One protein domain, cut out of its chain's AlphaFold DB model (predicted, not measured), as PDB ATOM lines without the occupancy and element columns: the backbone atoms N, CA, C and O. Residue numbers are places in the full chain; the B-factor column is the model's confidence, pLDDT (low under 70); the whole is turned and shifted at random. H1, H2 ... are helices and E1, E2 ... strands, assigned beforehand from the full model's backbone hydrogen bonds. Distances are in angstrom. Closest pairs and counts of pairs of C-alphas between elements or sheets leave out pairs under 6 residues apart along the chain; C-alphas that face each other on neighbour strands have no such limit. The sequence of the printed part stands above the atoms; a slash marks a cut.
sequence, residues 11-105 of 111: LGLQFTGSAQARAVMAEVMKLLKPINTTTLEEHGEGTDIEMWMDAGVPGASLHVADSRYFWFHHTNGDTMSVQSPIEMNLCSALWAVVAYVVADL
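This is residues 11 to 105 of the 111 residues of an uncharacterized protein of Hucho hucho (huchen) (UniProt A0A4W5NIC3). A small three-stranded sheet, E2, E1 and E3, has two helices, H1 and H4, over one face, and no named helix over the other face. Short H2 only grazes the sheet, while short H3 and the long link after it, residues 73 to 84, make a loop away from the sheet. The printed part has 95 residues, with the order E1, H1, E2, H2, E3, H3, H4 along the chain; the class is mixed, helices and strands. The sheet runs E2, E1, E3 and is mixed, E2 parallel and E3 antiparallel to E1. The whole is only just compact, close to loose, with a radius of gyration of the C-alphas of 14.5 A and spans of 43 by 32 by 20 A.

Start at E1, residues 11 to 16, the inner strand. Its antiparallel neighbour is E3, residues 59 to 64, at 158 degrees; look at N 14 and O 61, 3.0 A apart and within hydrogen-bond range. Its parallel neighbour is E2, residues 39 to 42, at 31 degrees, with N 41 and O 13 within range at 2.8 A. H1, residues 19 to 30, is on the sheet at a height of 9.3 A, and its closest C-alphas to E2 are those of Ala 26 and Leu 40, 6.5 A apart. E1, H1 and E2 form a strand-helix-strand unit, two parallel neighbour strands with a helix between, and its crossover is right-handed. H4, residues 85 to 103, is on the same face, at a height of 10.5 A, over E1 and E3. H1 and H4 touch with residues 28 to 29 and 98 to 102 alone, closest at the C-alphas of Val 28 and Val 98, 6.6 A, running opposite ways at a steep tilt of 47 degrees. The two helices on one face give two layers, a sheet and a helix layer. H2, residues 50 to 54, only grazes the sheet, and H3, residues 69 to 72, is not on it. Every O i to N i+4 pair is within hydrogen-bond range in H2 and H4; in H1 it is 7 of 8, and H3 is too short for such a pair.

Find C-alpha 11 at (-0.912, 39.600, -39.590); from there E1 runs 16.7 A to C-alpha 16. H1 then covers 17.1 A, E2 10.0 A, H2 6.2 A, E3 16.4 A and H3 6.0 A. H4 begins at C-alpha 85, (10.613, 43.287, -50.625), and runs 26.4 A to C-alpha 103 at (-7.355, 24.248, -53.773).

The C-alphas farthest apart are those of Gln 20 and Asn 76, 43.7 A. The printed part has no cut, and the one long link is H3 to H4. The mean pLDDT of the printed part is 97.4, and no printed residue is under 70.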
ATOM      1  N   LEU A  11      -0.476  40.026 -40.921       97.56
ATOM      2  CA  LEU A  11      -0.912  39.600 -39.590       97.56
ATOM      3  C   LEU A  11      -1.777  38.336 -39.664       97.56
ATOM      4  O   LEU A  11      -1.708  37.484 -38.773       97.56
ATOM      5  N   GLY A  12      -2.533  38.181 -40.752       97.94
ATOM      6  CA  GLY A  12      -3.324  36.991 -41.022       97.94
ATOM      7  C   GLY A  12      -4.364  37.221 -42.113       97.94
ATOM      8  O   GLY A  12      -4.129  37.972 -43.058       97.94
ATOM      9  N   LEU A  13      -5.519  36.576 -41.970       98.38
ATOM     10  CA  LEU A  13      -6.675  36.755 -42.846       98.38
ATOM     11  C   LEU A  13      -7.894  37.193 -42.039       98.38
ATOM     12  O   LEU A  13      -8.116  36.685 -40.941       98.38
ATOM     13  N   GLN A  14      -8.728  38.046 -42.615       98.19
ATOM     14  CA  GLN A  14     -10.128  38.171 -42.209       98.19
ATOM     15  C   GLN A  14     -10.954  37.257 -43.112       98.19
ATOM     16  O   GLN A  14     -10.694  37.173 -44.312       98.19
ATOM     17  N   PHE A  15     -11.922  36.535 -42.552       98.38
ATOM     18  CA  PHE A  15     -12.649  35.491 -43.276       98.38
ATOM     19  C   PHE A  15     -14.161  35.584 -43.088       98.38
ATOM     20  O   PHE A  15     -14.649  35.746 -41.966       98.38
ATOM     21  N   THR A  16     -14.885  35.393 -44.190       98.06
ATOM     22  CA  THR A  16     -16.347  35.313 -44.260       98.06
ATOM     23  C   THR A  16     -16.751  33.986 -44.900       98.06
ATOM     24  O   THR A  16     -16.304  33.647 -45.990       98.06
ATOM     25  N   GLY A  17     -17.598  33.217 -44.216       97.06
ATOM     26  CA  GLY A  17     -18.086  31.907 -44.657       97.06
ATOM     27  C   GLY A  17     -18.785  31.165 -43.515       97.06
ATOM     28  O   GLY A  17     -18.867  31.680 -42.397       97.06
ATOM     29  N   SER A  18     -19.279  29.951 -43.768       97.25
ATOM     30  CA  SER A  18     -19.879  29.115 -42.718       97.25
ATOM     31  C   SER A  18     -18.905  28.787 -41.576       97.25
ATOM     32  O   SER A  18     -17.679  28.820 -41.719       97.25
ATOM     33  N   ALA A  19     -19.453  28.406 -40.418       97.50
ATOM     34  CA  ALA A  19     -18.656  27.987 -39.261       97.50
ATOM     35  C   ALA A  19     -17.754  26.780 -39.582       97.50
ATOM     36  O   ALA A  19     -16.626  26.693 -39.098       97.50
ATOM     37  N   GLN A  20     -18.235  25.869 -40.432       97.88
ATOM     38  CA  GLN A  20     -17.488  24.717 -40.921       97.88
ATOM     39  C   GLN A  20     -16.307  25.161 -41.790       97.88
ATOM     40  O   GLN A  20     -15.185  24.713 -41.562       97.88
ATOM     41  N   ALA A  21     -16.527  26.086 -42.730       98.12
ATOM     42  CA  ALA A  21     -15.457  26.649 -43.551       98.12
ATOM     43  C   ALA A  21     -14.406  27.375 -42.702       98.12
ATOM     44  O   ALA A  21     -13.206  27.185 -42.893       98.12
ATOM     45  N   ARG A  22     -14.848  28.145 -41.700       98.25
ATOM     46  CA  ARG A  22     -13.960  28.841 -40.759       98.25
ATOM     47  C   ARG A  22     -13.098  27.866 -39.956       98.25
ATOM     48  O   ARG A  22     -11.920  28.137 -39.750       98.25
ATOM     49  N   ALA A  23     -13.656  26.730 -39.532       98.25
ATOM     50  CA  ALA A  23     -12.898  25.695 -38.833       98.25
ATOM     51  C   ALA A  23     -11.797  25.090 -39.720       98.25
ATOM     52  O   ALA A  23     -10.671  24.926 -39.255       98.25
ATOM     53  N   VAL A  24     -12.086  24.832 -41.001       98.50
ATOM     54  CA  VAL A  24     -11.073  24.380 -41.972       98.50
ATOM     55  C   VAL A  24      -9.990  25.445 -42.152       98.50
ATOM     56  O   VAL A  24      -8.804  25.149 -42.006       98.50
ATOM     57  N   MET A  25     -10.380  26.700 -42.389       98.50
ATOM     58  CA  MET A  25      -9.434  27.806 -42.556       98.50
ATOM     59  C   MET A  25      -8.553  28.024 -41.323       98.50
ATOM     60  O   MET A  25      -7.374  28.331 -41.468       98.50
ATOM     61  N   ALA A  26      -9.072  27.808 -40.111       98.44
ATOM     62  CA  ALA A  26      -8.276  27.894 -38.891       98.44
ATOM     63  C   ALA A  26      -7.143  26.851 -38.854       98.44
ATOM     64  O   ALA A  26      -6.057  27.156 -38.363       98.44
ATOM     65  N   GLU A  27      -7.354  25.647 -39.395       98.31
ATOM     66  CA  GLU A  27      -6.290  24.646 -39.541       98.31
ATOM     67  C   GLU A  27      -5.282  25.042 -40.627       98.31
ATOM     68  O   GLU A  27      -4.076  24.945 -40.398       98.31
ATOM     69  N   VAL A  28      -5.752  25.571 -41.765       98.44
ATOM     70  CA  VAL A  28      -4.877  26.079 -42.839       98.44
ATOM     71  C   VAL A  28      -3.956  27.184 -42.313       98.44
ATOM     72  O   VAL A  28      -2.744  27.135 -42.530       98.44
ATOM     73  N   MET A  29      -4.489  28.138 -41.543       98.38
ATOM     74  CA  MET A  29      -3.706  29.252 -40.996       98.38
ATOM     75  C   MET A  29      -2.598  28.807 -40.032       98.38
ATOM     76  O   MET A  29      -1.593  29.505 -39.894       98.38
ATOM     77  N   LYS A  30      -2.693  27.628 -39.399       98.25
ATOM     78  CA  LYS A  30      -1.610  27.111 -38.533       98.25
ATOM     79  C   LYS A  30      -0.335  26.783 -39.307       98.25
ATOM     80  O   LYS A  30       0.751  26.851 -38.729       98.25
ATOM     81  N   LEU A  31      -0.441  26.463 -40.599       98.44
ATOM     82  CA  LEU A  31       0.713  26.176 -41.460       98.44
ATOM     83  C   LEU A  31       1.626  27.398 -41.629       98.44
ATOM     84  O   LEU A  31       2.817  27.253 -41.891       98.44
ATOM     85  N   LEU A  32       1.089  28.598 -41.404       98.50
ATOM     86  CA  LEU A  32       1.787  29.873 -41.538       98.50
ATOM     87  C   LEU A  32       2.575  30.288 -40.286       98.50
ATOM     88  O   LEU A  32       3.216  31.341 -40.269       98.50
ATOM     89  N   LYS A  33       2.596  29.447 -39.242       98.12
ATOM     90  CA  LYS A  33       3.381  29.675 -38.019       98.12
ATOM     91  C   LYS A  33       4.851  30.065 -38.274       98.12
ATOM     92  O   LYS A  33       5.324  30.953 -37.566       98.12
ATOM     93  N   PRO A  34       5.586  29.487 -39.252       98.12
ATOM     94  CA  PRO A  34       6.986  29.849 -39.504       98.12
ATOM     95  C   PRO A  34       7.216  31.311 -39.910       98.12
ATOM     96  O   PRO A  34       8.321  31.811 -39.725       98.12
ATOM     97  N   ILE A  35       6.195  31.989 -40.444       97.62
ATOM     98  CA  ILE A  35       6.261  33.403 -40.846       97.62
ATOM     99  C   ILE A  35       5.394  34.314 -39.957       97.62
ATOM    100  O   ILE A  35       5.203  35.483 -40.275       97.62
ATOM    101  N   ASN A  36       4.901  33.791 -38.828       97.00
ATOM    102  CA  ASN A  36       4.172  34.529 -37.792       97.00
ATOM    103  C   ASN A  36       2.898  35.260 -38.274       97.00
ATOM    104  O   ASN A  36       2.607  36.362 -37.818       97.00
ATOM    105  N   THR A  37       2.131  34.640 -39.176       96.38
ATOM    106  CA  THR A  37       0.884  35.207 -39.731       96.38
ATOM    107  C   THR A  37      -0.273  34.206 -39.621       96.38
ATOM    108  O   THR A  37      -0.744  33.608 -40.581       96.38
ATOM    109  N   THR A  38      -0.671  33.910 -38.384       95.81
ATOM    110  CA  THR A  38      -1.630  32.829 -38.083       95.81
ATOM    111  C   THR A  38      -3.011  33.331 -37.674       95.81
ATOM    112  O   THR A  38      -3.866  32.523 -37.318       95.81
ATOM    113  N   THR A  39      -3.230  34.646 -37.649       97.69
ATOM    114  CA  THR A  39      -4.496  35.223 -37.196       97.69
ATOM    115  C   THR A  39      -5.599  34.942 -38.215       97.69
ATOM    116  O   THR A  39      -5.406  35.125 -39.414       97.69
ATOM    117  N   LEU A  40      -6.760  34.495 -37.736       98.44
ATOM    118  CA  LEU A  40      -7.967  34.358 -38.546       98.44
ATOM    119  C   LEU A  40      -9.084  35.179 -37.905       98.44
ATOM    120  O   LEU A  40      -9.696  34.766 -36.921       98.44
ATOM    121  N   GLU A  41      -9.339  36.351 -38.457       97.75
ATOM    122  CA  GLU A  41     -10.360  37.286 -37.999       97.75
ATOM    123  C   GLU A  41     -11.709  37.020 -38.669       97.75
ATOM    124  O   GLU A  41     -11.826  36.245 -39.622       97.75
ATOM    125  N   GLU A  42     -12.765  37.573 -38.088       96.00
ATOM    126  CA  GLU A  42     -14.111  37.560 -38.670       96.00
ATOM    127  C   GLU A  42     -14.260  38.698 -39.683       96.00
ATOM    128  O   GLU A  42     -13.404  39.576 -39.757       96.00
ATOM    129  N   HIS A  43     -15.358  38.677 -40.441       92.62
ATOM    130  CA  HIS A  43     -15.737  39.749 -41.365       92.62
ATOM    131  C   HIS A  43     -14.693  40.013 -42.459       92.62
ATOM    132  O   HIS A  43     -14.273  41.144 -42.672       92.62
ATOM    133  N   GLY A  44     -14.289  38.952 -43.165       94.88
ATOM    134  CA  GLY A  44     -13.548  39.110 -44.415       94.88
ATOM    135  C   GLY A  44     -14.359  39.917 -45.426       94.88
ATOM    136  O   GLY A  44     -15.549  39.653 -45.615       94.88
ATOM    137  N   GLU A  45     -13.704  40.877 -46.061       94.19
ATOM    138  CA  GLU A  45     -14.289  41.786 -47.045       94.19
ATOM    139  C   GLU A  45     -13.398  41.864 -48.294       94.19
ATOM    140  O   GLU A  45     -12.431  41.112 -48.423       94.19
ATOM    141  N   GLY A  46     -13.751  42.721 -49.245       94.56
ATOM    142  CA  GLY A  46     -12.971  42.935 -50.460       94.56
ATOM    143  C   GLY A  46     -13.862  43.374 -51.611       94.56
ATOM    144  O   GLY A  46     -14.896  42.752 -51.867       94.56
ATOM    145  N   THR A  47     -13.474  44.463 -52.268       94.38
ATOM    146  CA  THR A  47     -14.274  45.123 -53.303       94.38
ATOM    147  C   THR A  47     -14.452  44.219 -54.523       94.38
ATOM    148  O   THR A  47     -15.540  44.139 -55.095       94.38
ATOM    149  N   ASP A  48     -13.400  43.496 -54.901       97.06
ATOM    150  CA  ASP A  48     -13.398  42.610 -56.064       97.06
ATOM    151  C   ASP A  48     -14.094  41.264 -55.793       97.06
ATOM    152  O   ASP A  48     -14.479  40.565 -56.738       97.06
ATOM    153  N   ILE A  49     -14.270  40.874 -54.522       96.94
ATOM    154  CA  ILE A  49     -14.868  39.582 -54.133       96.94
ATOM    155  C   ILE A  49     -16.228  39.682 -53.431       96.94
ATOM    156  O   ILE A  49     -16.844  38.640 -53.180       96.94
ATOM    157  N   GLU A  50     -16.717  40.891 -53.141       96.56
ATOM    158  CA  GLU A  50     -17.981  41.159 -52.431       96.56
ATOM    159  C   GLU A  50     -19.155  40.381 -53.035       96.56
ATOM    160  O   GLU A  50     -19.811  39.595 -52.353       96.56
ATOM    161  N   MET A  51     -19.343  40.484 -54.354       97.19
ATOM    162  CA  MET A  51     -20.444  39.824 -55.066       97.19
ATOM    163  C   MET A  51     -20.459  38.293 -54.924       97.19
ATOM    164  O   MET A  51     -21.513  37.666 -55.045       97.19
ATOM    165  N   TRP A  52     -19.304  37.661 -54.694       97.00
ATOM    166  CA  TRP A  52     -19.233  36.221 -54.450       97.00
ATOM    167  C   TRP A  52     -19.588  35.881 -53.006       97.00
ATOM    168  O   TRP A  52     -20.303  34.903 -52.782       97.00
ATOM    169  N   MET A  53     -19.143  36.695 -52.048       96.62
ATOM    170  CA  MET A  53     -19.504  36.533 -50.638       96.62
ATOM    171  C   MET A  53     -21.006  36.720 -50.419       96.62
ATOM    172  O   MET A  53     -21.624  35.891 -49.751       96.62
ATOM    173  N   ASP A  54     -21.619  37.699 -51.086       95.88
ATOM    174  CA  ASP A  54     -23.074  37.904 -51.096       95.88
ATOM    175  C   ASP A  54     -23.841  36.702 -51.667       95.88
ATOM    176  O   ASP A  54     -24.952  36.385 -51.239       95.88
ATOM    177  N   ALA A  55     -23.234  35.984 -52.615       96.94
ATOM    178  CA  ALA A  55     -23.772  34.748 -53.177       96.94
ATOM    179  C   ALA A  55     -23.483  33.499 -52.314       96.94
ATOM    180  O   ALA A  55     -23.769  32.375 -52.742       96.94
ATOM    181  N   GLY A  56     -22.911  33.668 -51.117       95.75
ATOM    182  CA  GLY A  56     -22.590  32.593 -50.177       95.75
ATOM    183  C   GLY A  56     -21.292  31.841 -50.482       95.75
ATOM    184  O   GLY A  56     -21.093  30.737 -49.981       95.75
ATOM    185  N   VAL A  57     -20.409  32.380 -51.327       97.50
ATOM    186  CA  VAL A  57     -19.069  31.812 -51.540       97.50
ATOM    187  C   VAL A  57     -18.141  32.299 -50.422       97.50
ATOM    188  O   VAL A  57     -18.062  33.505 -50.205       97.50
ATOM    189  N   PRO A  58     -17.395  31.414 -49.733       97.94
ATOM    190  CA  PRO A  58     -16.432  31.849 -48.732       97.94
ATOM    191  C   PRO A  58     -15.388  32.814 -49.302       97.94
ATOM    192  O   PRO A  58     -14.807  32.569 -50.364       97.94
ATOM    193  N   GLY A  59     -15.123  33.894 -48.575       98.00
ATOM    194  CA  GLY A  59     -14.180  34.937 -48.955       98.00
ATOM    195  C   GLY A  59     -13.199  35.264 -47.838       98.00
ATOM    196  O   GLY A  59     -13.426  34.962 -46.666       98.00
ATOM    197  N   ALA A  60     -12.070  35.852 -48.225       98.06
ATOM    198  CA  ALA A  60     -11.033  36.266 -47.293       98.06
ATOM    199  C   ALA A  60     -10.276  37.485 -47.820       98.06
ATOM    200  O   ALA A  60      -9.910  37.495 -49.002       98.06
ATOM    201  N   SER A  61      -9.978  38.429 -46.932       97.75
ATOM    202  CA  SER A  61      -9.067  39.552 -47.159       97.75
ATOM    203  C   SER A  61      -7.762  39.349 -46.399       97.75
ATOM    204  O   SER A  61      -7.739  38.795 -45.294       97.75
ATOM    205  N   LEU A  62      -6.659  39.813 -46.984       97.94
ATOM    206  CA  LEU A  62      -5.381  39.902 -46.286       97.94
ATOM    207  C   LEU A  62      -5.430  40.987 -45.209       97.94
ATOM    208  O   LEU A  62      -5.625  42.158 -45.520       97.94
ATOM    209  N   HIS A  63      -5.159  40.610 -43.959       97.44
ATOM    210  CA  HIS A  63      -4.935  41.569 -42.883       97.44
ATOM    211  C   HIS A  63      -3.433  41.828 -42.733       97.44
ATOM    212  O   HIS A  63      -2.650  40.912 -42.456       97.44
ATOM    213  N   VAL A  64      -3.025  43.084 -42.899       97.44
ATOM    214  CA  VAL A  64      -1.637  43.546 -42.766       97.44
ATOM    215  C   VAL A  64      -1.524  44.663 -41.729       97.44
ATOM    216  O   VAL A  64      -2.520  45.264 -41.345       97.44
ATOM    217  N   ALA A  65      -0.303  44.978 -41.291       97.00
ATOM    218  CA  ALA A  65      -0.012  46.140 -40.446       97.00
ATOM    219  C   ALA A  65      -0.124  47.468 -41.235       97.00
ATOM    220  O   ALA A  65       0.863  48.161 -41.495       97.00
ATOM    221  N   ASP A  66      -1.347  47.815 -41.616       94.94
ATOM    222  CA  ASP A  66      -1.746  48.832 -42.596       94.94
ATOM    223  C   ASP A  66      -1.734  50.288 -42.093       94.94
ATOM    224  O   ASP A  66      -2.098  51.201 -42.830       94.94
ATOM    225  N   SER A  67      -1.253  50.551 -40.873       97.06
ATOM    226  CA  SER A  67      -1.242  51.894 -40.250       97.06
ATOM    227  C   SER A  67      -0.637  53.027 -41.103       97.06
ATOM    228  O   SER A  67      -0.897  54.204 -40.848       97.06
ATOM    229  N   ARG A  68       0.186  52.685 -42.105       95.62
ATOM    230  CA  ARG A  68       0.818  53.624 -43.046       95.62
ATOM    231  C   ARG A  68       0.236  53.581 -44.460       95.62
ATOM    232  O   ARG A  68       0.676  54.366 -45.292       95.62
ATOM    233  N   TYR A  69      -0.722  52.705 -44.755       96.81
ATOM    234  CA  TYR A  69      -1.306  52.554 -46.091       96.81
ATOM    235  C   TYR A  69      -1.815  53.897 -46.635       96.81
ATOM    236  O   TYR A  69      -1.370  54.373 -47.683       96.81
ATOM    237  N   PHE A  70      -2.638  54.591 -45.843       97.75
ATOM    238  CA  PHE A  70      -3.223  55.882 -46.218       97.75
ATOM    239  C   PHE A  70      -2.250  57.068 -46.200       97.75
ATOM    240  O   PHE A  70      -2.648  58.186 -46.511       97.75
ATOM    241  N   TRP A  71      -0.971  56.863 -45.869       97.44
ATOM    242  CA  TRP A  71       0.043  57.901 -46.082       97.44
ATOM    243  C   TRP A  71       0.415  58.021 -47.562       97.44
ATOM    244  O   TRP A  71       0.863  59.082 -47.992       97.44
ATOM    245  N   PHE A  72       0.247  56.935 -48.325       96.75
ATOM    246  CA  PHE A  72       0.680  56.835 -49.717       96.75
ATOM    247  C   PHE A  72      -0.490  56.663 -50.682       96.75
ATOM    248  O   PHE A  72      -0.458  57.267 -51.753       96.75
ATOM    249  N   HIS A  73      -1.514  55.898 -50.293       97.56
ATOM    250  CA  HIS A  73      -2.677  55.563 -51.115       97.56
ATOM    251  C   HIS A  73      -3.246  56.771 -51.876       97.56
ATOM    252  O   HIS A  73      -3.567  57.800 -51.280       97.56
ATOM    253  N   HIS A  74      -3.371  56.637 -53.199       97.38
ATOM    254  CA  HIS A  74      -3.886  57.676 -54.102       97.38
ATOM    255  C   HIS A  74      -3.126  59.018 -54.043       97.38
ATOM    256  O   HIS A  74      -3.688  60.085 -54.298       97.38
ATOM    257  N   THR A  75      -1.825  58.982 -53.750       97.88
ATOM    258  CA  THR A  75      -0.934  60.149 -53.816       97.88
ATOM    259  C   THR A  75       0.242  59.893 -54.758       97.88
ATOM    260  O   THR A  75       0.539  58.758 -55.117       97.88
ATOM    261  N   ASN A  76       1.005  60.939 -55.090       98.12
ATOM    262  CA  ASN A  76       2.274  60.789 -55.817       98.12
ATOM    263  C   ASN A  76       3.351  60.011 -55.026       98.12
ATOM    264  O   ASN A  76       4.402  59.704 -55.582       98.12
ATOM    265  N   GLY A  77       3.131  59.753 -53.730       96.19
ATOM    266  CA  GLY A  77       4.012  58.943 -52.890       96.19
ATOM    267  C   GLY A  77       3.820  57.435 -53.065       96.19
ATOM    268  O   GLY A  77       4.701  56.676 -52.662       96.19
ATOM    269  N   ASP A  78       2.718  57.004 -53.688       97.44
ATOM    270  CA  ASP A  78       2.442  55.602 -54.006       97.44
ATOM    271  C   ASP A  78       3.354  55.117 -55.141       97.44
ATOM    272  O   ASP A  78       3.069  55.236 -56.332       97.44
ATOM    273  N   THR A  79       4.547  54.672 -54.761       96.44
ATOM    274  CA  THR A  79       5.614  54.306 -55.691       96.44
ATOM    275  C   THR A  79       6.356  53.082 -55.182       96.44
ATOM    276  O   THR A  79       6.364  52.789 -53.989       96.44
ATOM    277  N   MET A  80       7.111  52.421 -56.058       96.38
ATOM    278  CA  MET A  80       7.948  51.276 -55.670       96.38
ATOM    279  C   MET A  80       8.946  51.572 -54.539       96.38
ATOM    280  O   MET A  80       9.438  50.643 -53.909       96.38
ATOM    281  N   SER A  81       9.256  52.844 -54.270       96.06
ATOM    282  CA  SER A  81      10.193  53.229 -53.213       96.06
ATOM    283  C   SER A  81       9.672  52.976 -51.794       96.06
ATOM    284  O   SER A  81      10.480  52.841 -50.877       96.06
ATOM    285  N   VAL A  82       8.348  52.890 -51.604       94.75
ATOM    286  CA  VAL A  82       7.730  52.654 -50.285       94.75
ATOM    287  C   VAL A  82       7.457  51.174 -50.010       94.75
ATOM    288  O   VAL A  82       7.021  50.824 -48.914       94.75
ATOM    289  N   GLN A  83       7.743  50.301 -50.982       95.12
ATOM    290  CA  GLN A  83       7.560  48.858 -50.873       95.12
ATOM    291  C   GLN A  83       8.733  48.181 -50.166       95.12
ATOM    292  O   GLN A  83       9.903  48.435 -50.461       95.12
ATOM    293  N   SER A  84       8.415  47.249 -49.269       97.38
ATOM    294  CA  SER A  84       9.399  46.366 -48.649       97.38
ATOM    295  C   SER A  84       9.413  45.019 -49.374       97.38
ATOM    296  O   SER A  84       8.411  44.300 -49.338       97.38
ATOM    297  N   PRO A  85      10.540  44.598 -49.981       97.69
ATOM    298  CA  PRO A  85      10.613  43.287 -50.625       97.69
ATOM    299  C   PRO A  85      10.429  42.136 -49.624       97.69
ATOM    300  O   PRO A  85       9.955  41.067 -49.994       97.69
ATOM    301  N   ILE A  86      10.770  42.348 -48.349       98.31
ATOM    302  CA  ILE A  86      10.572  41.347 -47.296       98.31
ATOM    303  C   ILE A  86       9.079  41.189 -46.990       98.31
ATOM    304  O   ILE A  86       8.586  40.066 -46.980       98.31
ATOM    305  N   GLU A  87       8.350  42.289 -46.783       97.94
ATOM    306  CA  GLU A  87       6.911  42.235 -46.473       97.94
ATOM    307  C   GLU A  87       6.110  41.663 -47.650       97.94
ATOM    308  O   GLU A  87       5.259  40.792 -47.460       97.94
ATOM    309  N   MET A  88       6.473  42.043 -48.879       97.19
ATOM    310  CA  MET A  88       5.886  41.491 -50.098       97.19
ATOM    311  C   MET A  88       6.112  39.975 -50.224       97.19
ATOM    312  O   MET A  88       5.186  39.240 -50.579       97.19
ATOM    313  N   ASN A  89       7.307  39.477 -49.882       98.38
ATOM    314  CA  ASN A  89       7.584  38.038 -49.862       98.38
ATOM    315  C   ASN A  89       6.756  37.302 -48.797       98.38
ATOM    316  O   ASN A  89       6.288  36.196 -49.060       98.38
ATOM    317  N   LEU A  90       6.546  37.900 -47.620       98.56
ATOM    318  CA  LEU A  90       5.714  37.306 -46.566       98.56
ATOM    319  C   LEU A  90       4.243  37.213 -46.997       98.56
ATOM    320  O   LEU A  90       3.636  36.155 -46.841       98.56
ATOM    321  N   CYS A  91       3.694  38.273 -47.601       98.38
ATOM    322  CA  CYS A  91       2.338  38.260 -48.160       98.38
ATOM    323  C   CYS A  91       2.202  37.196 -49.260       98.38
ATOM    324  O   CYS A  91       1.239  36.434 -49.288       98.38
ATOM    325  N   SER A  92       3.205  37.098 -50.136       98.06
ATOM    326  CA  SER A  92       3.235  36.097 -51.208       98.06
ATOM    327  C   SER A  92       3.287  34.670 -50.657       98.06
ATOM    328  O   SER A  92       2.603  33.790 -51.170       98.06
ATOM    329  N   ALA A  93       4.066  34.432 -49.597       98.50
ATOM    330  CA  ALA A  93       4.138  33.133 -48.936       98.50
ATOM    331  C   ALA A  93       2.802  32.747 -48.284       98.50
ATOM    332  O   ALA A  93       2.373  31.602 -48.426       98.50
ATOM    333  N   LEU A  94       2.126  33.699 -47.628       98.50
ATOM    334  CA  LEU A  94       0.775  33.498 -47.103       98.50
ATOM    335  C   LEU A  94      -0.175  33.065 -48.218       98.50
ATOM    336  O   LEU A  94      -0.804  32.011 -48.109       98.50
ATOM    337  N   TRP A  95      -0.236  33.830 -49.311       98.25
ATOM    338  CA  TRP A  95      -1.137  33.521 -50.416       98.25
ATOM    339  C   TRP A  95      -0.827  32.192 -51.085       98.25
ATOM    340  O   TRP A  95      -1.750  31.432 -51.363       98.25
ATOM    341  N   ALA A  96       0.450  31.882 -51.303       98.50
ATOM    342  CA  ALA A  96       0.857  30.618 -51.898       98.50
ATOM    343  C   ALA A  96       0.394  29.425 -51.053       98.50
ATOM    344  O   ALA A  96      -0.201  28.496 -51.592       98.50
ATOM    345  N   VAL A  97       0.618  29.463 -49.736       98.56
ATOM    346  CA  VAL A  97       0.212  28.379 -48.829       98.56
ATOM    347  C   VAL A  97      -1.307  28.265 -48.761       98.56
ATOM    348  O   VAL A  97      -1.834  27.173 -48.950       98.56
ATOM    349  N   VAL A  98      -2.020  29.368 -48.524       98.44
ATOM    350  CA  VAL A  98      -3.483  29.338 -48.372       98.44
ATOM    351  C   VAL A  98      -4.157  28.901 -49.669       98.44
ATOM    352  O   VAL A  98      -4.980  27.991 -49.645       98.44
ATOM    353  N   ALA A  99      -3.789  29.503 -50.803       98.38
ATOM    354  CA  ALA A  99      -4.389  29.173 -52.090       98.38
ATOM    355  C   ALA A  99      -4.121  27.717 -52.476       98.38
ATOM    356  O   ALA A  99      -5.050  27.026 -52.889       98.38
ATOM    357  N   TYR A 100      -2.881  27.246 -52.310       98.50
ATOM    358  CA  TYR A 100      -2.527  25.864 -52.613       98.50
ATOM    359  C   TYR A 100      -3.321  24.889 -51.741       98.50
ATOM    360  O   TYR A 100      -3.995  24.014 -52.267       98.50
ATOM    361  N   VAL A 101      -3.288  25.063 -50.417       98.38
ATOM    362  CA  VAL A 101      -3.912  24.112 -49.486       98.38
ATOM    363  C   VAL A 101      -5.426  24.079 -49.655       98.38
ATOM    364  O   VAL A 101      -5.998  22.998 -49.641       98.38
ATOM    365  N   VAL A 102      -6.078  25.232 -49.848       98.19
ATOM    366  CA  VAL A 102      -7.532  25.287 -50.075       98.19
ATOM    367  C   VAL A 102      -7.915  24.656 -51.416       98.19
ATOM    368  O   VAL A 102      -8.940  23.983 -51.496       98.19
ATOM    369  N   ALA A 103      -7.108  24.850 -52.464       98.06
ATOM    370  CA  ALA A 103      -7.355  24.248 -53.773       98.06
ATOM    371  C   ALA A 103      -7.098  22.731 -53.805       98.06
ATOM    372  O   ALA A 103      -7.678  22.045 -54.641       98.06
ATOM    373  N   ASP A 104      -6.245  22.227 -52.910       98.31
ATOM    374  CA  ASP A 104      -5.843  20.816 -52.802       98.31
ATOM    375  C   ASP A 104      -6.653  20.036 -51.743       98.31
ATOM    376  O   ASP A 104      -6.318  18.899 -51.409       98.31
ATOM    377  N   LEU A 105      -7.718  20.625 -51.178       97.88
ATOM    378  CA  LEU A 105      -8.624  19.905 -50.279       97.88
ATOM    379  C   LEU A 105      -9.358  18.790 -51.041       97.88
ATOM    380  O   LEU A 105      -9.892  19.017 -52.124       97.88
TER     381      LEU A 105